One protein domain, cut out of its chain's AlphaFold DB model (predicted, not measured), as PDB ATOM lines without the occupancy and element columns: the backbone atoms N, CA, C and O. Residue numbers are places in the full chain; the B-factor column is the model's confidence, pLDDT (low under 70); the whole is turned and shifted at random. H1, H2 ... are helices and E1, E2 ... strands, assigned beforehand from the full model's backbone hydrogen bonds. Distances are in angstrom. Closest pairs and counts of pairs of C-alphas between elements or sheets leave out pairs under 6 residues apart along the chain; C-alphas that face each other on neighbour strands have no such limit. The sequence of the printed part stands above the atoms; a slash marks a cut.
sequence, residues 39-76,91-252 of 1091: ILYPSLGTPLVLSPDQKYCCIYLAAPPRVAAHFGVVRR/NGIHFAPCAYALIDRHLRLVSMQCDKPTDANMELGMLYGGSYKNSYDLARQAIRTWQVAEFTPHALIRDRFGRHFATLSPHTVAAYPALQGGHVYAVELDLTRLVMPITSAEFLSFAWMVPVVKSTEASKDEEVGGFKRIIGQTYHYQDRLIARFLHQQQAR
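What this domain is: This is residues 39 to 76 and 91 to 252 of the 1091 residues of the protein "Metallophos domain-containing protein" of Sapientia aquatica (UniProt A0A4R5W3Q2). A strongly twisted wall of four strands, E1, E3, E8 and E5, has the small hairpin E6 and E7 partly face to face with it as a sandwich, and H2 packs across its strands E8 and E5. A second, smaller sheet, E4, E9 and E10, begins where H2 ends, the longest helix, H6, runs off directly from E10, and residues 215 to 220 stick out in a loop. The printed part has 200 residues, with six named helices and ten named strands in the order E1 E2 E3 H1 H2 E4 H3 E5 E6 E7 H4 E8 E9 H5 E10 H6. The sheets, in the orders E1 E3 E8 E5, E4 E9 E10 and E6 E7, are antiparallel, and the class is mixed, helices and strands. The whole is compact, with a radius of gyration of the C-alphas of 17.1 A and spans of 45 by 37 by 33 A.

How they stand to each other: Begin with the largest sheet: E1, residues 39 to 41, E3, residues 56 to 63, E8, residues 183 to 190, and E5, residues 143 to 150. Look for N 40 and O 60 at 2.8 A between E1 and E3, N 59 and O 187 at 2.9 A between E3 and E8, and N 186 and O 146 at 2.8 A between E8 and E5, within hydrogen-bond range. From edge to edge the strands' lines turn by 92 degrees. E6, residues 156 to 158, and E7, residues 164 to 168, form a hairpin, with N 157 and O 166 at 2.8 A. This pair and the large sheet make a sandwich, two sheets face to face, their best planes 31 degrees apart; the closest C-alphas of E5 and E6 are those of Ala 149 and Ile 157, at 5.4 A. H2, residues 99 to 106, is on the large sheet at a height of 9.4 A, only just over E8 and E5 with 3 C-alphas falling on each, and runs across the strands at 85 degrees to E5 on the local plane. H3, residues 132 to 142, touches H2 at a steep tilt of 55 degrees, opposite ways, closest at the C-alphas of Tyr 100 and Arg 140, 5.7 A; it only grazes the large sheet with residues 138 to 142. Next find E4, residues 107 to 111, E9, residues 204 to 211, and E10, residues 234 to 236: N 108 and O 207 are 2.8 A apart, N 210 and O 235 2.9 A. H2 stands at the level of this sheet, and H6, residues 237 to 250, only grazes it with residues 237 to 239. H4, residues 170 to 175, is close to H6 but not clearly touching, with the C-alphas of Ala 175 and Phe 245 7.0 A apart. Every O i to N i+4 pair is within hydrogen-bond range in H2, H4 and H6, and 6 of 7 are in H3.

Where its parts are: Find C-alpha 39 at (-43.641, 9.160, 14.408), where E1 begins. E3 spans 22.4 A, E8 22.8 A, E5 21.1 A and E9 21.9 A. E2, residues 48 to 50, pairs with no named strand. H1, residues 67 to 70, and H5, residues 218 to 221, are too short for an O i to N i+4 pair. H3 spans 15.3 A. H6 runs 20.3 A, from C-alpha 237 at (-43.399, 9.625, 4.939) to C-alpha 250 at (-43.586, -9.707, -1.175).

The domain as a whole: The two C-alphas farthest apart are those of Asp 53 and Thr 216, at 50.1 A. Residues 77 to 90 are not printed, and C-alphas 76 and 91 are 13.0 A apart across the cut. The links E4 to H3, E8 to E9 and H5 to E10 are long. Mean pLDDT of the printed part is 83.4; 34 residues are under 70, among them 129 to 135 and 213 to 232.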
ATOM      1  N   ILE A  39     -43.015   8.960  13.101       97.75
ATOM      2  CA  ILE A  39     -43.641   9.160  14.408       97.75
ATOM      3  C   ILE A  39     -43.532   7.841  15.183       97.75
ATOM      4  O   ILE A  39     -44.056   6.812  14.760       97.75
ATOM      5  N   LEU A  40     -42.834   7.871  16.320       97.75
ATOM      6  CA  LEU A  40     -42.698   6.724  17.221       97.75
ATOM      7  C   LEU A  40     -43.865   6.614  18.208       97.75
ATOM      8  O   LEU A  40     -44.294   5.517  18.547       97.75
ATOM      9  N   TYR A  41     -44.372   7.757  18.668       98.19
ATOM     10  CA  TYR A  41     -45.547   7.839  19.528       98.19
ATOM     11  C   TYR A  41     -46.316   9.133  19.229       98.19
ATOM     12  O   TYR A  41     -45.686  10.195  19.170       98.19
ATOM     13  N   PRO A  42     -47.651   9.074  19.080       98.12
ATOM     14  CA  PRO A  42     -48.486   7.870  19.174       98.12
ATOM     15  C   PRO A  42     -48.325   6.905  17.990       98.12
ATOM     16  O   PRO A  42     -47.855   7.291  16.923       98.12
ATOM     17  N   SER A  43     -48.726   5.652  18.180       97.38
ATOM     18  CA  SER A  43     -48.766   4.589  17.162       97.38
ATOM     19  C   SER A  43     -50.071   3.794  17.287       97.38
ATOM     20  O   SER A  43     -50.801   3.951  18.270       97.38
ATOM     21  N   LEU A  44     -50.396   2.947  16.307       95.88
ATOM     22  CA  LEU A  44     -51.655   2.192  16.280       95.88
ATOM     23  C   LEU A  44     -51.851   1.316  17.535       95.88
ATOM     24  O   LEU A  44     -52.964   1.233  18.048       95.88
ATOM     25  N   GLY A  45     -50.778   0.711  18.050       97.19
ATOM     26  CA  GLY A  45     -50.760  -0.076  19.287       97.19
ATOM     27  C   GLY A  45     -50.347   0.711  20.536       97.19
ATOM     28  O   GLY A  45     -50.172   0.129  21.602       97.19
ATOM     29  N   THR A  46     -50.115   2.022  20.444       97.56
ATOM     30  CA  THR A  46     -49.785   2.871  21.600       97.56
ATOM     31  C   THR A  46     -50.332   4.290  21.373       97.56
ATOM     32  O   THR A  46     -49.578   5.203  21.014       97.56
ATOM     33  N   PRO A  47     -51.656   4.489  21.517       97.50
ATOM     34  CA  PRO A  47     -52.322   5.741  21.182       97.50
ATOM     35  C   PRO A  47     -52.043   6.836  22.214       97.50
ATOM     36  O   PRO A  47     -51.771   6.567  23.386       97.50
ATOM     37  N   LEU A  48     -52.201   8.092  21.792       97.56
ATOM     38  CA  LEU A  48     -52.191   9.244  22.687       97.56
ATOM     39  C   LEU A  48     -53.622   9.520  23.146       97.56
ATOM     40  O   LEU A  48     -54.442  10.013  22.371       97.56
ATOM     41  N   VAL A  49     -53.909   9.241  24.417       96.25
ATOM     42  CA  VAL A  49     -55.203   9.570  25.029       96.25
ATOM     43  C   VAL A  49     -55.060  10.783  25.944       96.25
ATOM     44  O   VAL A  49     -54.272  10.788  26.887       96.25
ATOM     45  N   LEU A  50     -55.831  11.822  25.644       95.62
ATOM     46  CA  LEU A  50     -55.834  13.113  26.318       95.62
ATOM     47  C   LEU A  50     -56.989  13.192  27.314       95.62
ATOM     48  O   LEU A  50     -58.108  12.757  27.009       95.62
ATOM     49  N   SER A  51     -56.757  13.810  28.477       92.88
ATOM     50  CA  SER A  51     -57.872  14.166  29.361       92.88
ATOM     51  C   SER A  51     -58.744  15.256  28.721       92.88
ATOM     52  O   SER A  51     -58.261  16.010  27.869       92.88
ATOM     53  N   PRO A  52     -60.026  15.379  29.117       91.12
ATOM     54  CA  PRO A  52     -60.936  16.374  28.546       91.12
ATOM     55  C   PRO A  52     -60.387  17.805  28.599       91.12
ATOM     56  O   PRO A  52     -60.597  18.580  27.671       91.12
ATOM     57  N   ASP A  53     -59.629  18.122  29.646       90.69
ATOM     58  CA  ASP A  53     -59.071  19.433  29.971       90.69
ATOM     59  C   ASP A  53     -57.585  19.611  29.616       90.69
ATOM     60  O   ASP A  53     -57.060  20.711  29.788       90.69
ATOM     61  N   GLN A  54     -56.916  18.577  29.093       93.94
ATOM     62  CA  GLN A  54     -55.483  18.622  28.793       93.94
ATOM     63  C   GLN A  54     -55.165  19.635  27.688       93.94
ATOM     64  O   GLN A  54     -55.782  19.601  26.610       93.94
ATOM     65  N   LYS A  55     -54.177  20.498  27.956       95.31
ATOM     66  CA  LYS A  55     -53.756  21.602  27.076       95.31
ATOM     67  C   LYS A  55     -52.464  21.323  26.325       95.31
ATOM     68  O   LYS A  55     -52.304  21.845  25.230       95.31
ATOM     69  N   TYR A  56     -51.572  20.504  26.869       96.19
ATOM     70  CA  TYR A  56     -50.283  20.186  26.269       96.19
ATOM     71  C   TYR A  56     -50.098  18.680  26.151       96.19
ATOM     72  O   TYR A  56     -50.328  17.923  27.099       96.19
ATOM     73  N   CYS A  57     -49.626  18.234  24.991       96.31
ATOM     74  CA  CYS A  57     -49.234  16.845  24.776       96.31
ATOM     75  C   CYS A  57     -47.805  16.744  24.250       96.31
ATOM     76  O   CYS A  57     -47.189  17.747  23.886       96.31
ATOM     77  N   CYS A  58     -47.284  15.518  24.223       95.94
ATOM     78  CA  CYS A  58     -45.991  15.218  23.634       95.94
ATOM     79  C   CYS A  58     -46.113  14.081  22.617       95.94
ATOM     80  O   CYS A  58     -46.776  13.077  22.887       95.94
ATOM     81  N   ILE A  59     -45.453  14.245  21.473       97.62
ATOM     82  CA  ILE A  59     -45.224  13.197  20.475       97.62
ATOM     83  C   ILE A  59     -43.721  12.923  20.369       97.62
ATOM     84  O   ILE A  59     -42.904  13.797  20.665       97.62
ATOM     85  N   TYR A  60     -43.347  11.730  19.917       98.25
ATOM     86  CA  TYR A  60     -41.947  11.355  19.720       98.25
ATOM     87  C   TYR A  60     -41.673  11.088  18.246       98.25
ATOM     88  O   TYR A  60     -42.352  10.272  17.626       98.25
ATOM     89  N   LEU A  61     -40.666  11.764  17.697       97.56
ATOM     90  CA  LEU A  61     -40.234  11.633  16.307       97.56
ATOM     91  C   LEU A  61     -38.853  10.986  16.241       97.56
ATOM     92  O   LEU A  61     -37.996  11.321  17.053       97.56
ATOM     93  N   ALA A  62     -38.600  10.134  15.253       97.06
ATOM     94  CA  ALA A  62     -37.246   9.706  14.905       97.06
ATOM     95  C   ALA A  62     -36.839  10.286  13.553       97.06
ATOM     96  O   ALA A  62     -37.615  10.256  12.596       97.06
ATOM     97  N   ALA A  63     -35.621  10.818  13.483       94.88
ATOM     98  CA  ALA A  63     -35.094  11.460  12.287       94.88
ATOM     99  C   ALA A  63     -33.600  11.132  12.092       94.88
ATOM    100  O   ALA A  63     -32.885  10.915  13.079       94.88
ATOM    101  N   PRO A  64     -33.104  11.106  10.840       92.44
ATOM    102  CA  PRO A  64     -31.718  10.763  10.547       92.44
ATOM    103  C   PRO A  64     -30.745  11.839  11.064       92.44
ATOM    104  O   PRO A  64     -31.153  12.985  11.281       92.44
ATOM    105  N   PRO A  65     -29.439  11.526  11.193       89.38
ATOM    106  CA  PRO A  65     -28.446  12.420  11.803       89.38
ATOM    107  C   PRO A  65     -28.434  13.841  11.222       89.38
ATOM    108  O   PRO A  65     -28.311  14.824  11.950       89.38
ATOM    109  N   ARG A  66     -28.626  13.961   9.901       85.88
ATOM    110  CA  ARG A  66     -28.634  15.243   9.174       85.88
ATOM    111  C   ARG A  66     -29.701  16.232   9.664       85.88
ATOM    112  O   ARG A  66     -29.528  17.436   9.514       85.88
ATOM    113  N   VAL A  67     -30.785  15.747  10.277       87.81
ATOM    114  CA  VAL A  67     -31.884  16.592  10.773       87.81
ATOM    115  C   VAL A  67     -31.486  17.383  12.019       87.81
ATOM    116  O   VAL A  67     -32.005  18.477  12.224       87.81
ATOM    117  N   ALA A  68     -30.506  16.913  12.799       86.12
ATOM    118  CA  ALA A  68     -30.041  17.616  13.997       86.12
ATOM    119  C   ALA A  68     -29.561  19.047  13.692       86.12
ATOM    120  O   ALA A  68     -29.847  19.975  14.450       86.12
ATOM    121  N   ALA A  69     -28.895  19.242  12.546       82.44
ATOM    122  CA  ALA A  69     -28.454  20.559  12.090       82.44
ATOM    123  C   ALA A  69     -29.642  21.474  11.746       82.44
ATOM    124  O   ALA A  69     -29.675  22.625  12.176       82.44
ATOM    125  N   HIS A  70     -30.652  20.951  11.043       83.06
ATOM    126  CA  HIS A  70     -31.878  21.692  10.719       83.06
ATOM    127  C   HIS A  70     -32.690  22.066  11.965       83.06
ATOM    128  O   HIS A  70     -33.323  23.117  12.010       83.06
ATOM    129  N   PHE A  71     -32.651  21.224  12.995       87.38
ATOM    130  CA  PHE A  71     -33.317  21.465  14.273       87.38
ATOM    131  C   PHE A  71     -32.527  22.412  15.193       87.38
ATOM    132  O   PHE A  71     -33.029  22.811  16.247       87.38
ATOM    133  N   GLY A  72     -31.321  22.824  14.785       83.69
ATOM    134  CA  GLY A  72     -30.480  23.753  15.535       83.69
ATOM    135  C   GLY A  72     -29.893  23.145  16.808       83.69
ATOM    136  O   GLY A  72     -29.640  23.873  17.766       83.69
ATOM    137  N   VAL A  73     -29.701  21.820  16.854       82.81
ATOM    138  CA  VAL A  73     -29.138  21.146  18.029       82.81
ATOM    139  C   VAL A  73     -27.655  21.502  18.154       82.81
ATOM    140  O   VAL A  73     -26.813  21.027  17.394       82.81
ATOM    141  N   VAL A  74     -27.310  22.345  19.128       62.34
ATOM    142  CA  VAL A  74     -25.917  22.726  19.397       62.34
ATOM    143  C   VAL A  74     -25.299  21.726  20.377       62.34
ATOM    144  O   VAL A  74     -25.693  21.674  21.545       62.34
ATOM    145  N   ARG A  75     -24.280  20.968  19.946       52.56
ATOM    146  CA  ARG A  75     -23.382  20.256  20.874       52.56
ATOM    147  C   ARG A  75     -22.591  21.300  21.666       52.56
ATOM    148  O   ARG A  75     -21.550  21.760  21.209       52.56
ATOM    149  N   ARG A  76     -23.074  21.718  22.839       42.38
ATOM    150  CA  ARG A  76     -22.234  22.490  23.766       42.38
ATOM    151  C   ARG A  76     -21.196  21.544  24.361       42.38
ATOM    152  O   ARG A  76     -21.540  20.684  25.166       42.38
ATOM    153  N   ASN A  91     -27.698  14.879  31.464       55.19
ATOM    154  CA  ASN A  91     -28.699  13.859  31.100       55.19
ATOM    155  C   ASN A  91     -28.829  13.523  29.601       55.19
ATOM    156  O   ASN A  91     -29.718  12.744  29.250       55.19
ATOM    157  N   GLY A  92     -27.982  14.071  28.721       71.56
ATOM    158  CA  GLY A  92     -28.015  13.765  27.277       71.56
ATOM    159  C   GLY A  92     -29.260  14.275  26.532       71.56
ATOM    160  O   GLY A  92     -29.597  13.752  25.474       71.56
ATOM    161  N   ILE A  93     -29.957  15.270  27.094       86.69
ATOM    162  CA  ILE A  93     -31.114  15.931  26.479       86.69
ATOM    163  C   ILE A  93     -30.661  17.265  25.894       86.69
ATOM    164  O   ILE A  93     -30.028  18.060  26.588       86.69
ATOM    165  N   HIS A  94     -31.007  17.531  24.635       89.44
ATOM    166  CA  HIS A  94     -30.593  18.752  23.943       89.44
ATOM    167  C   HIS A  94     -31.793  19.494  23.363       89.44
ATOM    168  O   HIS A  94     -32.581  18.920  22.617       89.44
ATOM    169  N   PHE A  95     -31.934  20.780  23.689       90.25
ATOM    170  CA  PHE A  95     -32.979  21.621  23.107       90.25
ATOM    171  C   PHE A  95     -32.751  21.801  21.600       90.25
ATOM    172  O   PHE A  95     -31.623  22.023  21.158       90.25
ATOM    173  N   ALA A  96     -33.832  21.707  20.830       90.12
ATOM    174  CA  ALA A  96     -33.864  21.843  19.379       90.12
ATOM    175  C   ALA A  96     -34.614  23.139  19.006       90.12
ATOM    176  O   ALA A  96     -35.800  23.092  18.658       90.12
ATOM    177  N   PRO A  97     -33.961  24.313  19.122       85.81
ATOM    178  CA  PRO A  97     -34.620  25.614  19.060       85.81
ATOM    179  C   PRO A  97     -35.284  25.906  17.715       85.81
ATOM    180  O   PRO A  97     -36.243  26.664  17.695       85.81
ATOM    181  N   CYS A  98     -34.827  25.307  16.612       85.06
ATOM    182  CA  CYS A  98     -35.342  25.604  15.271       85.06
ATOM    183  C   CYS A  98     -36.362  24.578  14.748       85.06
ATOM    184  O   CYS A  98     -36.860  24.720  13.632       85.06
ATOM    185  N   ALA A  99     -36.703  23.548  15.530       88.88
ATOM    186  CA  ALA A  99     -37.572  22.466  15.062       88.88
ATOM    187  C   ALA A  99     -39.031  22.898  14.817       88.88
ATOM    188  O   ALA A  99     -39.687  22.336  13.939       88.88
ATOM    189  N   TYR A 100     -39.540  23.904  15.544       88.25
ATOM    190  CA  TYR A 100     -40.955  24.313  15.504       88.25
ATOM    191  C   TYR A 100     -41.462  24.617  14.087       88.25
ATOM    192  O   TYR A 100     -42.558  24.198  13.725       88.25
ATOM    193  N   ALA A 101     -40.656  25.300  13.268       81.69
ATOM    194  CA  ALA A 101     -41.055  25.715  11.926       81.69
ATOM    195  C   ALA A 101     -41.207  24.516  10.981       81.69
ATOM    196  O   ALA A 101     -42.109  24.482  10.148       81.69
ATOM    197  N   LEU A 102     -40.337  23.515  11.122       85.38
ATOM    198  CA  LEU A 102     -40.401  22.286  10.335       85.38
ATOM    199  C   LEU A 102     -41.556  21.404  10.815       85.38
ATOM    200  O   LEU A 102     -42.293  20.866   9.995       85.38
ATOM    201  N   ILE A 103     -41.769  21.306  12.126       90.44
ATOM    202  CA  ILE A 103     -42.873  20.522  12.686       90.44
ATOM    203  C   ILE A 103     -44.228  21.083  12.234       90.44
ATOM    204  O   ILE A 103     -45.039  20.315  11.733       90.44
ATOM    205  N   ASP A 104     -44.466  22.395  12.323       87.12
ATOM    206  CA  ASP A 104     -45.729  23.014  11.875       87.12
ATOM    207  C   ASP A 104     -45.974  22.827  10.361       87.12
ATOM    208  O   ASP A 104     -47.096  22.586   9.903       87.12
ATOM    209  N   ARG A 105     -44.902  22.851   9.557       82.81
ATOM    210  CA  ARG A 105     -44.968  22.604   8.107       82.81
ATOM    211  C   ARG A 105     -45.221  21.152   7.744       82.81
ATOM    212  O   ARG A 105     -45.945  20.920   6.782       82.81
ATOM    213  N   HIS A 106     -44.666  20.191   8.476       88.38
ATOM    214  CA  HIS A 106     -44.747  18.774   8.120       88.38
ATOM    215  C   HIS A 106     -45.869  18.011   8.825       88.38
ATOM    216  O   HIS A 106     -46.469  17.116   8.232       88.38
ATOM    217  N   LEU A 107     -46.177  18.345  10.073       91.62
ATOM    218  CA  LEU A 107     -47.153  17.610  10.865       91.62
ATOM    219  C   LEU A 107     -48.580  18.047  10.513       91.62
ATOM    220  O   LEU A 107     -48.909  19.233  10.486       91.62
ATOM    221  N   ARG A 108     -49.448  17.076  10.248       89.81
ATOM    222  CA  ARG A 108     -50.884  17.268  10.036       89.81
ATOM    223  C   ARG A 108     -51.672  16.441  11.028       89.81
ATOM    224  O   ARG A 108     -51.207  15.404  11.497       89.81
ATOM    225  N   LEU A 109     -52.880  16.904  11.296       91.56
ATOM    226  CA  LEU A 109     -53.897  16.158  12.008       91.56
ATOM    227  C   LEU A 109     -54.966  15.774  10.982       91.56
ATOM    228  O   LEU A 109     -55.437  16.632  10.237       91.56
ATOM    229  N   VAL A 110     -55.284  14.487  10.888       90.62
ATOM    230  CA  VAL A 110     -56.175  13.930   9.859       90.62
ATOM    231  C   VAL A 110     -57.218  13.021  10.493       90.62
ATOM    232  O   VAL A 110     -56.977  12.440  11.551       90.62
ATOM    233  N   SER A 111     -58.373  12.882   9.850       90.12
ATOM    234  CA  SER A 111     -59.380  11.908  10.270       90.12
ATOM    235  C   SER A 111     -58.857  10.481  10.096       90.12
ATOM    236  O   SER A 111     -58.177  10.169   9.118       90.12
ATOM    237  N   MET A 112     -59.195   9.594  11.035       89.31
ATOM    238  CA  MET A 112     -58.938   8.160  10.883       89.31
ATOM    239  C   MET A 112     -59.972   7.450   9.996       89.31
ATOM    240  O   MET A 112     -59.782   6.268   9.704       89.31
ATOM    241  N   GLN A 113     -61.054   8.119   9.584       84.06
ATOM    242  CA  GLN A 113     -62.134   7.529   8.785       84.06
ATOM    243  C   GLN A 113     -61.889   7.609   7.271       84.06
ATOM    244  O   GLN A 113     -62.462   6.808   6.530       84.06
ATOM    245  N   CYS A 114     -61.042   8.534   6.809       77.81
ATOM    246  CA  CYS A 114     -60.782   8.785   5.391       77.81
ATOM    247  C   CYS A 114     -59.308   8.594   5.003       77.81
ATOM    248  O   CYS A 114     -58.448   8.284   5.830       77.81
ATOM    249  N   ASP A 115     -59.022   8.762   3.712       78.38
ATOM    250  CA  ASP A 115     -57.660   8.772   3.192       78.38
ATOM    251  C   ASP A 115     -56.844   9.944   3.734       78.38
ATOM    252  O   ASP A 115     -57.342  11.057   3.905       78.38
ATOM    253  N   LYS A 116     -55.546   9.704   3.947       84.38
ATOM    254  CA  LYS A 116     -54.611  10.790   4.245       84.38
ATOM    255  C   LYS A 116     -54.492  11.719   3.029       84.38
ATOM    256  O   LYS A 116     -54.513  11.228   1.898       84.38
ATOM    257  N   PRO A 117     -54.330  13.036   3.241       81.31
ATOM    258  CA  PRO A 117     -54.253  14.006   2.157       81.31
ATOM    259  C   PRO A 117     -53.034  13.745   1.266       81.31
ATOM    260  O   PRO A 117     -51.962  13.407   1.765       81.31
ATOM    261  N   THR A 118     -53.188  13.945  -0.043       79.12
ATOM    262  CA  THR A 118     -52.104  13.781  -1.031       79.12
ATOM    263  C   THR A 118     -51.634  15.109  -1.632       79.12
ATOM    264  O   THR A 118     -50.747  15.146  -2.474       79.12
ATOM    265  N   ASP A 119     -52.235  16.225  -1.239       79.00
ATOM    266  CA  ASP A 119     -52.021  17.571  -1.782       79.00
ATOM    267  C   ASP A 119     -51.881  18.622  -0.666       79.00
ATOM    268  O   ASP A 119     -52.168  19.804  -0.848       79.00
ATOM    269  N   ALA A 120     -51.401  18.201   0.509       79.75
ATOM    270  CA  ALA A 120     -51.135  19.105   1.621       79.75
ATOM    271  C   ALA A 120     -50.133  20.207   1.221       79.75
ATOM    272  O   ALA A 120     -49.050  19.917   0.715       79.75
ATOM    273  N   ASN A 121     -50.465  21.470   1.496       76.62
ATOM    274  CA  ASN A 121     -49.543  22.588   1.301       76.62
ATOM    275  C   ASN A 121     -48.404  22.509   2.335       76.62
ATOM    276  O   ASN A 121     -48.680  22.529   3.533       76.62
ATOM    277  N   MET A 122     -47.153  22.413   1.871       75.75
ATOM    278  CA  MET A 122     -45.940  22.301   2.703       75.75
ATOM    279  C   MET A 122     -45.185  23.626   2.876       75.75
ATOM    280  O   MET A 122     -44.232  23.698   3.652       75.75
ATOM    281  N   GLU A 123     -45.578  24.665   2.138       69.81
ATOM    282  CA  GLU A 123     -44.999  26.006   2.238       69.81
ATOM    283  C   GLU A 123     -45.539  26.742   3.469       69.81
ATOM    284  O   GLU A 123     -44.822  27.511   4.108       69.81
ATOM    285  N   LEU A 124     -46.792  26.465   3.835       68.44
ATOM    286  CA  LEU A 124     -47.464  27.011   5.010       68.44
ATOM    287  C   LEU A 124     -47.464  25.990   6.153       68.44
ATOM    288  O   LEU A 124     -47.701  24.799   5.945       68.44
ATOM    289  N   GLY A 125     -47.231  26.464   7.375       69.75
ATOM    290  CA  GLY A 125     -47.560  25.690   8.560       69.75
ATOM    291  C   GLY A 125     -49.072  25.702   8.773       69.75
ATOM    292  O   GLY A 125     -49.702  26.757   8.737       69.75
ATOM    293  N   MET A 126     -49.656  24.511   8.882       74.81
ATOM    294  CA  MET A 126     -51.115  24.312   8.921       74.81
ATOM    295  C   MET A 126     -51.563  23.650  10.227       74.81
ATOM    296  O   MET A 126     -52.753  23.393  10.409       74.81
ATOM    297  N   LEU A 127     -50.625  23.345  11.132       82.50
ATOM    298  CA  LEU A 127     -50.961  22.882  12.474       82.50
ATOM    299  C   LEU A 127     -51.410  24.079  13.329       82.50
ATOM    300  O   LEU A 127     -52.398  23.973  14.061       82.50
ATOM    301  N   TYR A 128     -50.737  25.225  13.155       79.19
ATOM    302  CA  TYR A 128     -51.010  26.500  13.818       79.19
ATOM    303  C   TYR A 128     -51.145  27.657  12.802       79.19
ATOM    304  O   TYR A 128     -50.155  28.195  12.326       79.19
ATOM    305  N   GLY A 129     -52.373  28.107  12.511       65.75
ATOM    306  CA  GLY A 129     -52.656  29.271  11.651       65.75
ATOM    307  C   GLY A 129     -52.967  28.957  10.174       65.75
ATOM    308  O   GLY A 129     -52.948  27.809   9.752       65.75
ATOM    309  N   GLY A 130     -53.317  29.994   9.395       58.72
ATOM    310  CA  GLY A 130     -53.750  29.882   7.985       58.72
ATOM    311  C   GLY A 130     -52.974  30.751   6.978       58.72
ATOM    312  O   GLY A 130     -53.386  30.864   5.827       58.72
ATOM    313  N   SER A 131     -51.876  31.404   7.392       57.16
ATOM    314  CA  SER A 131     -50.992  32.204   6.521       57.16
ATOM    315  C   SER A 131     -49.536  32.205   7.020       57.16
ATOM    316  O   SER A 131     -49.296  32.069   8.217       57.16
ATOM    317  N   TYR A 132     -48.561  32.394   6.116       54.34
ATOM    318  CA  TYR A 132     -47.124  32.137   6.353       54.34
ATOM    319  C   TYR A 132     -46.525  32.908   7.537       54.34
ATOM    320  O   TYR A 132     -45.845  32.335   8.385       54.34
ATOM    321  N   LYS A 133     -46.794  34.219   7.614       55.50
ATOM    322  CA  LYS A 133     -46.206  35.105   8.630       55.50
ATOM    323  C   LYS A 133     -46.806  34.877  10.022       55.50
ATOM    324  O   LYS A 133     -46.085  34.938  11.007       55.50
ATOM    325  N   ASN A 134     -48.102  34.565  10.095       63.03
ATOM    326  CA  ASN A 134     -48.783  34.312  11.366       63.03
ATOM    327  C   ASN A 134     -48.551  32.879  11.875       63.03
ATOM    328  O   ASN A 134     -48.476  32.682  13.084       63.03
ATOM    329  N   SER A 135     -48.412  31.891  10.980       67.81
ATOM    330  CA  SER A 135     -48.160  30.490  11.357       67.81
ATOM    331  C   SER A 135     -46.810  30.322  12.055       67.81
ATOM    332  O   SER A 135     -46.744  29.705  13.114       67.81
ATOM    333  N   TYR A 136     -45.749  30.959  11.552       73.81
ATOM    334  CA  TYR A 136     -44.408  30.845  12.132       73.81
ATOM    335  C   TYR A 136     -44.323  31.333  13.588       73.81
ATOM    336  O   TYR A 136     -43.800  30.627  14.453       73.81
ATOM    337  N   ASP A 137     -44.856  32.524  13.878       78.94
ATOM    338  CA  ASP A 137     -44.832  33.094  15.230       78.94
ATOM    339  C   ASP A 137     -45.722  32.302  16.199       78.94
ATOM    340  O   ASP A 137     -45.356  32.111  17.363       78.94
ATOM    341  N   LEU A 138     -46.867  31.798  15.723       83.25
ATOM    342  CA  LEU A 138     -47.744  30.930  16.510       83.25
ATOM    343  C   LEU A 138     -47.070  29.588  16.810       83.25
ATOM    344  O   LEU A 138     -47.042  29.181  17.971       83.25
ATOM    345  N   ALA A 139     -46.469  28.944  15.810       85.88
ATOM    346  CA  ALA A 139     -45.729  27.696  15.965       85.88
ATOM    347  C   ALA A 139     -44.548  27.844  16.929       85.88
ATOM    348  O   ALA A 139     -44.356  26.997  17.797       85.88
ATOM    349  N   ARG A 140     -43.797  28.952  16.854       85.94
ATOM    350  CA  ARG A 140     -42.690  29.245  17.786       85.94
ATOM    351  C   ARG A 140     -43.148  29.326  19.245       85.94
ATOM    352  O   ARG A 140     -42.376  29.023  20.156       85.94
ATOM    353  N   GLN A 141     -44.380  29.768  19.481       87.94
ATOM    354  CA  GLN A 141     -44.972  29.834  20.817       87.94
ATOM    355  C   GLN A 141     -45.614  28.508  21.248       87.94
ATOM    356  O   GLN A 141     -45.643  28.227  22.444       87.94
ATOM    357  N   ALA A 142     -46.128  27.725  20.297       92.00
ATOM    358  CA  ALA A 142     -46.933  26.531  20.542       92.00
ATOM    359  C   ALA A 142     -46.140  25.213  20.521       92.00
ATOM    360  O   ALA A 142     -46.637  24.211  21.030       92.00
ATOM    361  N   ILE A 143     -44.939  25.199  19.934       93.69
ATOM    362  CA  ILE A 143     -44.128  23.992  19.741       93.69
ATOM    363  C   ILE A 143     -42.775  24.145  20.428       93.69
ATOM    364  O   ILE A 143     -42.046  25.118  20.217       93.69
ATOM    365  N   ARG A 144     -42.397  23.130  21.206       94.31
ATOM    366  CA  ARG A 144     -41.051  22.992  21.778       94.31
ATOM    367  C   ARG A 144     -40.505  21.598  21.511       94.31
ATOM    368  O   ARG A 144     -41.264  20.635  21.438       94.31
ATOM    369  N   THR A 145     -39.192  21.475  21.333       95.00
ATOM    370  CA  THR A 145     -38.590  20.202  20.919       95.00
ATOM    371  C   THR A 145     -37.253  19.956  21.593       95.00
ATOM    372  O   THR A 145     -36.442  20.870  21.745       95.00
ATOM    373  N   TRP A 146     -37.010  18.699  21.962       94.94
ATOM    374  CA  TRP A 146     -35.758  18.240  22.553       94.94
ATOM    375  C   TRP A 146     -35.332  16.922  21.927       94.94
ATOM    376  O   TRP A 146     -36.152  16.028  21.754       94.94
ATOM    377  N   GLN A 147     -34.045  16.774  21.639       94.94
ATOM    378  CA  GLN A 147     -33.422  15.474  21.424       94.94
ATOM    379  C   GLN A 147     -33.351  14.737  22.764       94.94
ATOM    380  O   GLN A 147     -32.824  15.289  23.730       94.94
ATOM    381  N   VAL A 148     -33.876  13.511  22.823       94.94
ATOM    382  CA  VAL A 148     -34.090  12.770  24.083       94.94
ATOM    383  C   VAL A 148     -33.545  11.342  24.098       94.94
ATOM    384  O   VAL A 148     -33.454  10.740  25.168       94.94
ATOM    385  N   ALA A 149     -33.191  10.791  22.937       95.19
ATOM    386  CA  ALA A 149     -32.502   9.509  22.815       95.19
ATOM    387  C   ALA A 149     -31.819   9.382  21.447       95.19
ATOM    388  O   ALA A 149     -32.074  10.161  20.524       95.19
ATOM    389  N   GLU A 150     -30.964   8.376  21.307       94.56
ATOM    390  CA  GLU A 150     -30.465   7.918  20.010       94.56
ATOM    391  C   GLU A 150     -31.437   6.903  19.396       94.56
ATOM    392  O   GLU A 150     -32.134   6.179  20.111       94.56
ATOM    393  N   PHE A 151     -31.497   6.850  18.066       95.88
ATOM    394  CA  PHE A 151     -32.285   5.851  17.349       95.88
ATOM    395  C   PHE A 151     -31.463   4.564  17.183       95.88
ATOM    396  O   PHE A 151     -30.884   4.297  16.128       95.88
ATOM    397  N   THR A 152     -31.363   3.793  18.267       95.25
ATOM    398  CA  THR A 152     -30.595   2.541  18.334       95.25
ATOM    399  C   THR A 152     -31.405   1.426  19.001       95.25
ATOM    400  O   THR A 152     -32.304   1.716  19.795       95.25
ATOM    401  N   PRO A 153     -31.102   0.143  18.727       94.38
ATOM    402  CA  PRO A 153     -31.822  -0.977  19.329       94.38
ATOM    403  C   PRO A 153     -31.860  -0.878  20.859       94.38
ATOM    404  O   PRO A 153     -30.842  -0.581  21.486       94.38
ATOM    405  N   HIS A 154     -33.032  -1.111  21.459       94.25
ATOM    406  CA  HIS A 154     -33.263  -1.062  22.910       94.25
ATOM    407  C   HIS A 154     -32.987   0.286  23.597       94.25
ATOM    408  O   HIS A 154     -32.845   0.332  24.824       94.25
ATOM    409  N   ALA A 155     -32.909   1.387  22.843       94.88
ATOM    410  CA  ALA A 155     -32.732   2.711  23.427       94.88
ATOM    411  C   ALA A 155     -33.877   3.044  24.401       94.88
ATOM    412  O   ALA A 155     -35.055   2.920  24.062       94.88
ATOM    413  N   LEU A 156     -33.525   3.503  25.606       95.75
ATOM    414  CA  LEU A 156     -34.483   4.050  26.566       95.75
ATOM    415  C   LEU A 156     -34.815   5.495  26.187       95.75
ATOM    416  O   LEU A 156     -34.004   6.401  26.393       95.75
ATOM    417  N   ILE A 157     -36.025   5.709  25.684       96.38
ATOM    418  CA  ILE A 157     -36.552   7.028  25.344       96.38
ATOM    419  C   ILE A 157     -36.895   7.770  26.638       96.38
ATOM    420  O   ILE A 157     -37.502   7.205  27.555       96.38
ATOM    421  N   ARG A 158     -36.486   9.036  26.726       94.25
ATOM    422  CA  ARG A 158     -36.761   9.935  27.856       94.25
ATOM    423  C   ARG A 158     -37.723  11.035  27.426       94.25
ATOM    424  O   ARG A 158     -37.772  11.384  26.254       94.25
ATOM    425  N   ASP A 159     -38.441  11.616  28.373       91.31
ATOM    426  CA  ASP A 159     -39.103  12.898  28.165       91.31
ATOM    427  C   ASP A 159     -38.129  14.071  28.358       91.31
ATOM    428  O   ASP A 159     -36.967  13.895  28.743       91.31
ATOM    429  N   ARG A 160     -38.611  15.297  28.129       88.00
ATOM    430  CA  ARG A 160     -37.809  16.524  28.276       88.00
ATOM    431  C   ARG A 160     -37.264  16.763  29.691       88.00
ATOM    432  O   ARG A 160     -36.357  17.569  29.861       88.00
ATOM    433  N   PHE A 161     -37.812  16.091  30.702       90.00
ATOM    434  CA  PHE A 161     -37.396  16.202  32.099       90.00
ATOM    435  C   PHE A 161     -36.419  15.087  32.507       90.00
ATOM    436  O   PHE A 161     -36.097  14.952  33.687       90.00
ATOM    437  N   GLY A 162     -35.950  14.267  31.559       88.62
ATOM    438  CA  GLY A 162     -35.036  13.154  31.837       88.62
ATOM    439  C   GLY A 162     -35.726  11.893  32.336       88.62
ATOM    440  O   GLY A 162     -35.049  10.949  32.743       88.62
ATOM    441  N   ARG A 163     -37.058  11.845  32.317       90.56
ATOM    442  CA  ARG A 163     -37.826  10.740  32.880       90.56
ATOM    443  C   ARG A 163     -38.076   9.703  31.781       90.56
ATOM    444  O   ARG A 163     -38.508  10.054  30.691       90.56
ATOM    445  N   HIS A 164     -37.773   8.430  32.035       94.12
ATOM    446  CA  HIS A 164     -37.941   7.370  31.032       94.12
ATOM    447  C   HIS A 164     -39.410   7.203  30.616       94.12
ATOM    448  O   HIS A 164     -40.303   7.348  31.442       94.12
ATOM    449  N   PHE A 165     -39.649   6.913  29.342       93.75
ATOM    450  CA  PHE A 165     -40.983   6.804  28.751       93.75
ATOM    451  C   PHE A 165     -41.206   5.432  28.114       93.75
ATOM    452  O   PHE A 165     -42.203   4.781  28.405       93.75
ATOM    453  N   ALA A 166     -40.268   4.982  27.278       97.88
ATOM    454  CA  ALA A 166     -40.408   3.744  26.519       97.88
ATOM    455  C   ALA A 166     -39.055   3.129  26.152       97.88
ATOM    456  O   ALA A 166     -38.021   3.800  26.217       97.88
ATOM    457  N   THR A 167     -39.083   1.876  25.710       97.81
ATOM    458  CA  THR A 167     -37.950   1.189  25.080       97.81
ATOM    459  C   THR A 167     -38.190   1.080  23.571       97.81
ATOM    460  O   THR A 167     -39.233   0.586  23.137       97.81
ATOM    461  N   LEU A 168     -37.226   1.516  22.756       96.50
ATOM    462  CA  LEU A 168     -37.286   1.390  21.297       96.50
ATOM    463  C   LEU A 168     -37.074  -0.069  20.861       96.50
ATOM    464  O   LEU A 168     -36.113  -0.711  21.295       96.50
ATOM    465  N   SER A 169     -37.945  -0.581  19.986       95.19
ATOM    466  CA  SER A 169     -37.828  -1.942  19.454       95.19
ATOM    467  C   SER A 169     -36.570  -2.101  18.588       95.19
ATOM    468  O   SER A 169     -36.327  -1.273  17.701       95.19
ATOM    469  N   PRO A 170     -35.770  -3.170  18.778       94.44
ATOM    470  CA  PRO A 170     -34.668  -3.487  17.867       94.44
ATOM    471  C   PRO A 170     -35.169  -3.728  16.431       94.44
ATOM    472  O   PRO A 170     -34.493  -3.358  15.470       94.44
ATOM    473  N   HIS A 171     -36.378  -4.273  16.274       93.31
ATOM    474  CA  HIS A 171     -36.964  -4.599  14.972       93.31
ATOM    475  C   HIS A 171     -37.439  -3.356  14.219       93.31
ATOM    476  O   HIS A 171     -37.310  -3.297  13.001       93.31
ATOM    477  N   THR A 172     -37.889  -2.316  14.926       93.38
ATOM    478  CA  THR A 172     -38.143  -0.996  14.324       93.38
ATOM    479  C   THR A 172     -36.874  -0.395  13.737       93.38
ATOM    480  O   THR A 172     -36.897   0.140  12.630       93.38
ATOM    481  N   VAL A 173     -35.755  -0.474  14.462       93.44
ATOM    482  CA  VAL A 173     -34.479   0.060  13.967       93.44
ATOM    483  C   VAL A 173     -34.029  -0.699  12.719       93.44
ATOM    484  O   VAL A 173     -33.577  -0.074  11.760       93.44
ATOM    485  N   ALA A 174     -34.222  -2.021  12.693       91.38
ATOM    486  CA  ALA A 174     -33.947  -2.848  11.519       91.38
ATOM    487  C   ALA A 174     -34.879  -2.537  10.328       91.38
ATOM    488  O   ALA A 174     -34.417  -2.525   9.188       91.38
ATOM    489  N   ALA A 175     -36.162  -2.245  10.572       88.31
ATOM    490  CA  ALA A 175     -37.142  -1.922   9.531       88.31
ATOM    491  C   ALA A 175     -36.917  -0.542   8.880       88.31
ATOM    492  O   ALA A 175     -37.339  -0.313   7.745       88.31
ATOM    493  N   TYR A 176     -36.231   0.379   9.570       88.88
ATOM    494  CA  TYR A 176     -36.004   1.752   9.109       88.88
ATOM    495  C   TYR A 176     -34.509   2.120   9.029       88.88
ATOM    496  O   TYR A 176     -34.060   3.056   9.702       88.88
ATOM    497  N   PRO A 177     -33.721   1.463   8.151       86.69
ATOM    498  CA  PRO A 177     -32.271   1.669   8.063       86.69
ATOM    499  C   PRO A 177     -31.879   3.106   7.683       86.69
ATOM    500  O   PRO A 177     -30.807   3.576   8.053       86.69
ATOM    501  N   ALA A 178     -32.763   3.848   7.007       85.50
ATOM    502  CA  ALA A 178     -32.543   5.255   6.654       85.50
ATOM    503  C   ALA A 178     -32.368   6.183   7.875       85.50
ATOM    504  O   ALA A 178     -31.848   7.288   7.731       85.50
ATOM    505  N   LEU A 179     -32.796   5.749   9.064       90.62
ATOM    506  CA  LEU A 179     -32.705   6.503  10.316       90.62
ATOM    507  C   LEU A 179     -31.512   6.079  11.186       90.62
ATOM    508  O   LEU A 179     -31.329   6.634  12.269       90.62
ATOM    509  N   GLN A 180     -30.708   5.104  10.746       87.88
ATOM    510  CA  GLN A 180     -29.599   4.561  11.528       87.88
ATOM    511  C   GLN A 180     -28.595   5.654  11.929       87.88
ATOM    512  O   GLN A 180     -28.211   6.508  11.127       87.88
ATOM    513  N   GLY A 181     -28.192   5.640  13.203       85.19
ATOM    514  CA  GLY A 181     -27.340   6.675  13.804       85.19
ATOM    515  C   GLY A 181     -28.060   7.997  14.090       85.19
ATOM    516  O   GLY A 181     -27.433   8.940  14.567       85.19
ATOM    517  N   GLY A 182     -29.356   8.088  13.775       93.50
ATOM    518  CA  GLY A 182     -30.196   9.251  14.022       93.50
ATOM    519  C   GLY A 182     -30.604   9.414  15.483       93.50
ATOM    520  O   GLY A 182     -30.071   8.782  16.400       93.50
ATOM    521  N   HIS A 183     -31.588  10.281  15.706       95.44
ATOM    522  CA  HIS A 183     -32.013  10.677  17.044       95.44
ATOM    523  C   HIS A 183     -33.531  10.679  17.192       95.44
ATOM    524  O   HIS A 183     -34.272  10.857  16.221       95.44
ATOM    525  N   VAL A 184     -33.972  10.509  18.437       97.00
ATOM    526  CA  VAL A 184     -35.365  10.633  18.857       97.00
ATOM    527  C   VAL A 184     -35.583  12.011  19.472       97.00
ATOM    528  O   VAL A 184     -34.806  12.451  20.324       97.00
ATOM    529  N   TYR A 185     -36.663  12.668  19.062       97.19
ATOM    530  CA  TYR A 185     -37.056  13.999  19.498       97.19
ATOM    531  C   TYR A 185     -38.417  13.962  20.189       97.19
ATOM    532  O   TYR A 185     -39.393  13.500  19.604       97.19
ATOM    533  N   ALA A 186     -38.486  14.484  21.412       97.44
ATOM    534  CA  ALA A 186     -39.736  14.779  22.100       97.44
ATOM    535  C   ALA A 186     -40.250  16.142  21.623       97.44
ATOM    536  O   ALA A 186     -39.544  17.146  21.744       97.44
ATOM    537  N   VAL A 187     -41.462  16.175  21.080       97.50
ATOM    538  CA  VAL A 187     -42.125  17.373  20.561       97.50
ATOM    539  C   VAL A 187     -43.336  17.671  21.428       97.50
ATOM    540  O   VAL A 187     -44.284  16.894  21.467       97.50
ATOM    541  N   GLU A 188     -43.296  18.791  22.131       97.06
ATOM    542  CA  GLU A 188     -44.404  19.320  22.920       97.06
ATOM    543  C   GLU A 188     -45.280  20.221  22.050       97.06
ATOM    544  O   GLU A 188     -44.754  21.060  21.315       97.06
ATOM    545  N   LEU A 189     -46.599  20.053  22.155       96.69
ATOM    546  CA  LEU A 189     -47.602  20.792  21.390       96.69
ATOM    547  C   LEU A 189     -48.621  21.452  22.330       96.69
ATOM    548  O   LEU A 189     -49.191  20.774  23.186       96.69
ATOM    549  N   ASP A 190     -48.900  22.743  22.130       95.56
ATOM    550  CA  ASP A 190     -50.055  23.442  22.715       95.56
ATOM    551  C   ASP A 190     -51.321  23.109  21.912       95.56
ATOM    552  O   ASP A 190     -51.494  23.527  20.766       95.56
ATOM    553  N   LEU A 191     -52.220  22.340  22.513       94.56
ATOM    554  CA  LEU A 191     -53.461  21.877  21.900       94.56
ATOM    555  C   LEU A 191     -54.510  22.985  21.781       94.56
ATOM    556  O   LEU A 191     -55.421  22.875  20.963       94.56
ATOM    557  N   THR A 192     -54.406  24.048  22.582       91.38
ATOM    558  CA  THR A 192     -55.416  25.121  22.622       91.38
ATOM    559  C   THR A 192     -55.357  26.038  21.404       91.38
ATOM    560  O   THR A 192     -56.298  26.786  21.145       91.38
ATOM    561  N   ARG A 193     -54.257  25.970  20.648       89.06
ATOM    562  CA  ARG A 193     -53.986  26.811  19.476       89.06
ATOM    563  C   ARG A 193     -54.125  26.068  18.147       89.06
ATOM    564  O   ARG A 193     -53.897  26.678  17.104       89.06
ATOM    565  N   LEU A 194     -54.445  24.771  18.171       90.00
ATOM    566  CA  LEU A 194     -54.569  23.964  16.956       90.00
ATOM    567  C   LEU A 194     -55.664  24.515  16.040       90.00
ATOM    568  O   LEU A 194     -56.745  24.873  16.504       90.00
ATOM    569  N   VAL A 195     -55.407  24.510  14.729       87.31
ATOM    570  CA  VAL A 195     -56.421  24.874  13.721       87.31
ATOM    571  C   VAL A 195     -57.600  23.901  13.760       87.31
ATOM    572  O   VAL A 195     -58.754  24.320  13.709       87.31
ATOM    573  N   MET A 196     -57.308  22.602  13.875       88.06
ATOM    574  CA  MET A 196     -58.314  21.558  14.036       88.06
ATOM    575  C   MET A 196     -58.333  21.076  15.494       88.06
ATOM    576  O   MET A 196     -57.350  20.476  15.942       88.06
ATOM    577  N   PRO A 197     -59.417  21.318  16.254       89.19
ATOM    578  CA  PRO A 197     -59.498  20.896  17.645       89.19
ATOM    579  C   PRO A 197     -59.643  19.374  17.758       89.19
ATOM    580  O   PRO A 197     -60.382  18.741  17.007       89.19
ATOM    581  N   ILE A 198     -58.984  18.790  18.758       92.62
ATOM    582  CA  ILE A 198     -59.129  17.368  19.095       92.62
ATOM    583  C   ILE A 198     -60.322  17.223  20.039       92.62
ATOM    584  O   ILE A 198     -60.270  17.711  21.171       92.62
ATOM    585  N   THR A 199     -61.379  16.546  19.592       89.69
ATOM    586  CA  THR A 199     -62.616  16.335  20.364       89.69
ATOM    587  C   THR A 199     -62.822  14.855  20.691       89.69
ATOM    588  O   THR A 199     -62.083  13.997  20.217       89.69
ATOM    589  N   SER A 200     -63.822  14.540  21.515       88.25
ATOM    590  CA  SER A 200     -64.211  13.156  21.820       88.25
ATOM    591  C   SER A 200     -65.163  12.538  20.786       88.25
ATOM    592  O   SER A 200     -65.539  11.375  20.922       88.25
ATOM    593  N   ALA A 201     -65.604  13.310  19.784       86.00
ATOM    594  CA  ALA A 201     -66.581  12.866  18.789       86.00
ATOM    595  C   ALA A 201     -65.953  12.015  17.674       86.00
ATOM    596  O   ALA A 201     -66.618  11.154  17.095       86.00
ATOM    597  N   GLU A 202     -64.673  12.244  17.385       87.69
ATOM    598  CA  GLU A 202     -63.932  11.580  16.321       87.69
ATOM    599  C   GLU A 202     -62.493  11.316  16.765       87.69
ATOM    600  O   GLU A 202     -61.892  12.114  17.485       87.69
ATOM    601  N   PHE A 203     -61.941  10.186  16.327       93.44
ATOM    602  CA  PHE A 203     -60.535   9.864  16.527       93.44
ATOM    603  C   PHE A 203     -59.714  10.368  15.348       93.44
ATOM    604  O   PHE A 203     -60.021  10.099  14.184       93.44
ATOM    605  N   LEU A 204     -58.654  11.096  15.670       95.06
ATOM    606  CA  LEU A 204     -57.770  11.720  14.698       95.06
ATOM    607  C   LEU A 204     -56.428  10.992  14.694       95.06
ATOM    608  O   LEU A 204     -56.098  10.256  15.620       95.06
ATOM    609  N   SER A 205     -55.634  11.209  13.653       95.38
ATOM    610  CA  SER A 205     -54.272  10.704  13.540       95.38
ATOM    611  C   SER A 205     -53.324  11.838  13.210       95.38
ATOM    612  O   SER A 205     -53.638  12.697  12.384       95.38
ATOM    613  N   PHE A 206     -52.130  11.810  13.788       96.00
ATOM    614  CA  PHE A 206     -51.032  12.601  13.245       96.00
ATOM    615  C   PHE A 206     -50.540  12.003  11.923       96.00
ATOM    616  O   PHE A 206     -50.617  10.791  11.709       96.00
ATOM    617  N   ALA A 207     -50.037  12.851  11.031       92.88
ATOM    618  CA  ALA A 207     -49.392  12.454   9.788       92.88
ATOM    619  C   ALA A 207     -48.229  13.407   9.479       92.88
ATOM    620  O   ALA A 207     -48.418  14.613   9.348       92.88
ATOM    621  N   TRP A 208     -47.019  12.862   9.368       93.31
ATOM    622  CA  TRP A 208     -45.835  13.585   8.902       93.31
ATOM    623  C   TRP A 208     -45.789  13.608   7.371       93.31
ATOM    624  O   TRP A 208     -45.492  12.584   6.752       93.31
ATOM    625  N   MET A 209     -46.130  14.742   6.770       88.88
ATOM    626  CA  MET A 209     -46.241  14.918   5.322       88.88
ATOM    627  C   MET A 209     -44.910  15.358   4.717       88.88
ATOM    628  O   MET A 209     -44.183  16.129   5.331       88.88
ATOM    629  N   VAL A 210     -44.577  14.911   3.510       86.06
ATOM    630  CA  VAL A 210     -43.387  15.347   2.756       86.06
ATOM    631  C   VAL A 210     -43.728  15.520   1.268       86.06
ATOM    632  O   VAL A 210     -44.652  14.858   0.787       86.06
ATOM    633  N   PRO A 211     -43.025  16.401   0.527       81.44
ATOM    634  CA  PRO A 211     -43.252  16.580  -0.905       81.44
ATOM    635  C   PRO A 211     -42.754  15.388  -1.729       81.44
ATOM    636  O   PRO A 211     -41.780  14.718  -1.377       81.44
ATOM    637  N   VAL A 212     -43.411  15.161  -2.864       74.56
ATOM    638  CA  VAL A 212     -42.992  14.204  -3.897       74.56
ATOM    639  C   VAL A 212     -41.872  14.833  -4.729       74.56
ATOM    640  O   VAL A 212     -42.055  15.897  -5.325       74.56
ATOM    641  N   VAL A 213     -40.696  14.201  -4.774       67.12
ATOM    642  CA  VAL A 213     -39.533  14.725  -5.509       67.12
ATOM    643  C   VAL A 213     -39.508  14.115  -6.910       67.12
ATOM    644  O   VAL A 213     -38.972  13.031  -7.117       67.12
ATOM    645  N   LYS A 214     -40.054  14.840  -7.894       55.81
ATOM    646  CA  LYS A 214     -40.021  14.451  -9.314       55.81
ATOM    647  C   LYS A 214     -38.599  14.578  -9.881       55.81
ATOM    648  O   LYS A 214     -38.263  15.592 -10.483       55.81
ATOM    649  N   SER A 215     -37.750  13.571  -9.690       49.38
ATOM    650  CA  SER A 215     -36.506  13.426 -10.462       49.38
ATOM    651  C   SER A 215     -36.622  12.261 -11.446       49.38
ATOM    652  O   SER A 215     -37.376  11.320 -11.208       49.38
ATOM    653  N   THR A 216     -35.876  12.317 -12.550       47.31
ATOM    654  CA  THR A 216     -35.905  11.332 -13.651       47.31
ATOM    655  C   THR A 216     -35.456   9.918 -13.256       47.31
ATOM    656  O   THR A 216     -35.705   8.974 -14.001       47.31
ATOM    657  N   GLU A 217     -34.815   9.758 -12.093       41.84
ATOM    658  CA  GLU A 217     -34.478   8.455 -11.496       41.84
ATOM    659  C   GLU A 217     -35.397   8.101 -10.312       41.84
ATOM    660  O   GLU A 217     -35.759   6.935 -10.160       41.84
ATOM    661  N   ALA A 218     -35.876   9.084  -9.533       41.78
ATOM    662  CA  ALA A 218     -36.851   8.856  -8.455       41.78
ATOM    663  C   ALA A 218     -38.241   8.439  -8.969       41.78
ATOM    664  O   ALA A 218     -38.955   7.730  -8.266       41.78
ATOM    665  N   SER A 219     -38.596   8.792 -10.209       45.19
ATOM    666  CA  SER A 219     -39.844   8.349 -10.841       45.19
ATOM    667  C   SER A 219     -39.899   6.837 -11.095       45.19
ATOM    668  O   SER A 219     -40.989   6.297 -11.234       45.19
ATOM    669  N   LYS A 220     -38.752   6.139 -11.141       43.44
ATOM    670  CA  LYS A 220     -38.714   4.668 -11.238       43.44
ATOM    671  C   LYS A 220     -38.922   3.993  -9.882       43.44
ATOM    672  O   LYS A 220     -39.528   2.936  -9.824       43.44
ATOM    673  N   ASP A 221     -38.470   4.627  -8.801       42.88
ATOM    674  CA  ASP A 221     -38.594   4.147  -7.417       42.88
ATOM    675  C   ASP A 221     -40.012   4.346  -6.838       42.88
ATOM    676  O   ASP A 221     -40.403   3.659  -5.895       42.88
ATOM    677  N   GLU A 222     -40.787   5.284  -7.395       49.34
ATOM    678  CA  GLU A 222     -42.198   5.537  -7.047       49.34
ATOM    679  C   GLU A 222     -43.170   4.524  -7.693       49.34
ATOM    680  O   GLU A 222     -44.285   4.351  -7.200       49.34
ATOM    681  N   GLU A 223     -42.735   3.789  -8.727       47.59
ATOM    682  CA  GLU A 223     -43.461   2.645  -9.316       47.59
ATOM    683  C   GLU A 223     -43.172   1.305  -8.606       47.59
ATOM    684  O   GLU A 223     -43.936   0.343  -8.748       47.59
ATOM    685  N   VAL A 224     -42.102   1.222  -7.807       44.09
ATOM    686  CA  VAL A 224     -41.698  -0.005  -7.101       44.09
ATOM    687  C   VAL A 224     -42.616  -0.239  -5.893       44.09
ATOM    688  O   VAL A 224     -42.555   0.470  -4.891       44.09
ATOM    689  N   GLY A 225     -43.480  -1.257  -5.987       49.75
ATOM    690  CA  GLY A 225     -44.281  -1.762  -4.861       49.75
ATOM    691  C   GLY A 225     -45.787  -1.505  -4.906       49.75
ATOM    692  O   GLY A 225     -46.450  -1.609  -3.878       49.75
ATOM    693  N   GLY A 226     -46.358  -1.177  -6.071       47.34
ATOM    694  CA  GLY A 226     -47.817  -1.050  -6.213       47.34
ATOM    695  C   GLY A 226     -48.409   0.185  -5.524       47.34
ATOM    696  O   GLY A 226     -49.616   0.243  -5.274       47.34
ATOM    697  N   PHE A 227     -47.578   1.191  -5.239       52.09
ATOM    698  CA  PHE A 227     -47.964   2.439  -4.586       52.09
ATOM    699  C   PHE A 227     -48.789   3.337  -5.532       52.09
ATOM    700  O   PHE A 227     -48.355   4.394  -5.971       52.09
ATOM    701  N   LYS A 228     -50.041   2.957  -5.823       46.84
ATOM    702  CA  LYS A 228     -50.999   3.772  -6.603       46.84
ATOM    703  C   LYS A 228     -51.437   5.075  -5.905       46.84
ATOM    704  O   LYS A 228     -52.264   5.799  -6.447       46.84
ATOM    705  N   ARG A 229     -50.931   5.369  -4.700       48.12
ATOM    706  CA  ARG A 229     -51.413   6.453  -3.823       48.12
ATOM    707  C   ARG A 229     -50.607   7.757  -3.918       48.12
ATOM    708  O   ARG A 229     -51.022   8.750  -3.334       48.12
ATOM    709  N   ILE A 230     -49.507   7.801  -4.679       52.19
ATOM    710  CA  ILE A 230     -48.773   9.050  -4.972       52.19
ATOM    711  C   ILE A 230     -49.278   9.620  -6.305       52.19
ATOM    712  O   ILE A 230     -48.563   9.693  -7.295       52.19
ATOM    713  N   ILE A 231     -50.564   9.973  -6.359       51.56
ATOM    714  CA  ILE A 231     -51.123  10.750  -7.485       51.56
ATOM    715  C   ILE A 231     -51.057  12.261  -7.169       51.56
ATOM    716  O   ILE A 231     -51.205  13.100  -8.056       51.56
ATOM    717  N   GLY A 232     -50.785  12.622  -5.909       62.78
ATOM    718  CA  GLY A 232     -50.700  14.005  -5.441       62.78
ATOM    719  C   GLY A 232     -49.275  14.561  -5.287       62.78
ATOM    720  O   GLY A 232     -48.295  13.971  -5.731       62.78
ATOM    721  N   GLN A 233     -49.171  15.745  -4.680       76.38
ATOM    722  CA  GLN A 233     -47.922  16.492  -4.474       76.38
ATOM    723  C   GLN A 233     -47.208  16.152  -3.156       76.38
ATOM    724  O   GLN A 233     -46.023  16.456  -3.005       76.38
ATOM    725  N   THR A 234     -47.905  15.531  -2.202       81.25
ATOM    726  CA  THR A 234     -47.374  15.149  -0.889       81.25
ATOM    727  C   THR A 234     -47.850  13.769  -0.450       81.25
ATOM    728  O   THR A 234     -48.828  13.232  -0.963       81.25
ATOM    729  N   TYR A 235     -47.141  13.179   0.512       82.94
ATOM    730  CA  TYR A 235     -47.497  11.894   1.116       82.94
ATOM    731  C   TYR A 235     -47.025  11.813   2.570       82.94
ATOM    732  O   TYR A 235     -46.130  12.554   2.983       82.94
ATOM    733  N   HIS A 236     -47.605  10.897   3.350       88.75
ATOM    734  CA  HIS A 236     -47.109  10.598   4.689       88.75
ATOM    735  C   HIS A 236     -45.832   9.749   4.614       88.75
ATOM    736  O   HIS A 236     -45.865   8.627   4.108       88.75
ATOM    737  N   TYR A 237     -44.712  10.254   5.136       89.12
ATOM    738  CA  TYR A 237     -43.399   9.625   4.939       89.12
ATOM    739  C   TYR A 237     -43.336   8.164   5.416       89.12
ATOM    740  O   TYR A 237     -42.799   7.307   4.715       89.12
ATOM    741  N   GLN A 238     -43.927   7.853   6.573       91.44
ATOM    742  CA  GLN A 238     -43.876   6.502   7.135       91.44
ATOM    743  C   GLN A 238     -44.711   5.490   6.333       91.44
ATOM    744  O   GLN A 238     -44.327   4.324   6.278       91.44
ATOM    745  N   ASP A 239     -45.763   5.916   5.614       87.88
ATOM    746  CA  ASP A 239     -46.510   5.026   4.705       87.88
ATOM    747  C   ASP A 239     -45.613   4.504   3.580       87.88
ATOM    748  O   ASP A 239     -45.689   3.332   3.214       87.88
ATOM    749  N   ARG A 240     -44.711   5.348   3.058       82.69
ATOM    750  CA  ARG A 240     -43.726   4.935   2.045       82.69
ATOM    751  C   ARG A 240     -42.757   3.898   2.601       82.69
ATOM    752  O   ARG A 240     -42.410   2.956   1.894       82.69
ATOM    753  N   LEU A 241     -42.305   4.063   3.845       86.12
ATOM    754  CA  LEU A 241     -41.402   3.099   4.474       86.12
ATOM    755  C   LEU A 241     -42.098   1.762   4.734       86.12
ATOM    756  O   LEU A 241     -41.522   0.723   4.428       86.12
ATOM    757  N   ILE A 242     -43.345   1.786   5.218       86.06
ATOM    758  CA  ILE A 242     -44.160   0.577   5.382       86.06
ATOM    759  C   ILE A 242     -44.361  -0.115   4.036       86.06
ATOM    760  O   ILE A 242     -44.140  -1.314   3.935       86.06
ATOM    761  N   ALA A 243     -44.713   0.608   2.975       81.00
ATOM    762  CA  ALA A 243     -44.889  -0.025   1.674       81.00
ATOM    763  C   ALA A 243     -43.586  -0.587   1.095       81.00
ATOM    764  O   ALA A 243     -43.607  -1.664   0.510       81.00
ATOM    765  N   ARG A 244     -42.446   0.089   1.292       81.94
ATOM    766  CA  ARG A 244     -41.130  -0.462   0.932       81.94
ATOM    767  C   ARG A 244     -40.834  -1.745   1.698       81.94
ATOM    768  O   ARG A 244     -40.407  -2.714   1.081       81.94
ATOM    769  N   PHE A 245     -41.096  -1.760   3.004       86.12
ATOM    770  CA  PHE A 245     -40.992  -2.962   3.824       86.12
ATOM    771  C   PHE A 245     -41.877  -4.077   3.256       86.12
ATOM    772  O   PHE A 245     -41.365  -5.130   2.903       86.12
ATOM    773  N   LEU A 246     -43.173  -3.832   3.055       84.06
ATOM    774  CA  LEU A 246     -44.112  -4.826   2.521       84.06
ATOM    775  C   LEU A 246     -43.721  -5.318   1.125       84.06
ATOM    776  O   LEU A 246     -43.835  -6.505   0.849       84.06
ATOM    777  N   HIS A 247     -43.215  -4.442   0.259       81.38
ATOM    778  CA  HIS A 247     -42.727  -4.830  -1.061       81.38
ATOM    779  C   HIS A 247     -41.492  -5.739  -0.975       81.38
ATOM    780  O   HIS A 247     -41.408  -6.742  -1.681       81.38
ATOM    781  N   GLN A 248     -40.556  -5.440  -0.067       83.62
ATOM    782  CA  GLN A 248     -39.434  -6.337   0.226       83.62
ATOM    783  C   GLN A 248     -39.919  -7.677   0.787       83.62
ATOM    784  O   GLN A 248     -39.329  -8.708   0.468       83.62
ATOM    785  N   GLN A 249     -40.995  -7.677   1.580       83.69
ATOM    786  CA  GLN A 249     -41.620  -8.907   2.064       83.69
ATOM    787  C   GLN A 249     -42.263  -9.709   0.925       83.69
ATOM    788  O   GLN A 249     -42.031 -10.904   0.822       83.69
ATOM    789  N   GLN A 250     -42.984  -9.064   0.005       79.44
ATOM    790  CA  GLN A 250     -43.586  -9.707  -1.175       79.44
ATOM    791  C   GLN A 250     -42.558 -10.360  -2.106       79.44
ATOM    792  O   GLN A 250     -42.870 -11.348  -2.767       79.44
ATOM    793  N   ALA A 251     -41.342  -9.813  -2.179       78.69
ATOM    794  CA  ALA A 251     -40.253 -10.394  -2.961       78.69
ATOM    795  C   ALA A 251     -39.672 -11.674  -2.328       78.69
ATOM    796  O   ALA A 251     -38.983 -12.437  -3.007       78.69
ATOM    797  N   ARG A 252     -39.931 -11.919  -1.037       81.62
ATOM    798  CA  ARG A 252     -39.495 -13.131  -0.339       81.62
ATOM    799  C   ARG A 252     -40.451 -14.282  -0.630       81.62
ATOM    800  O   ARG A 252     -41.661 -14.112  -0.771       81.62
TER     801      ARG A 252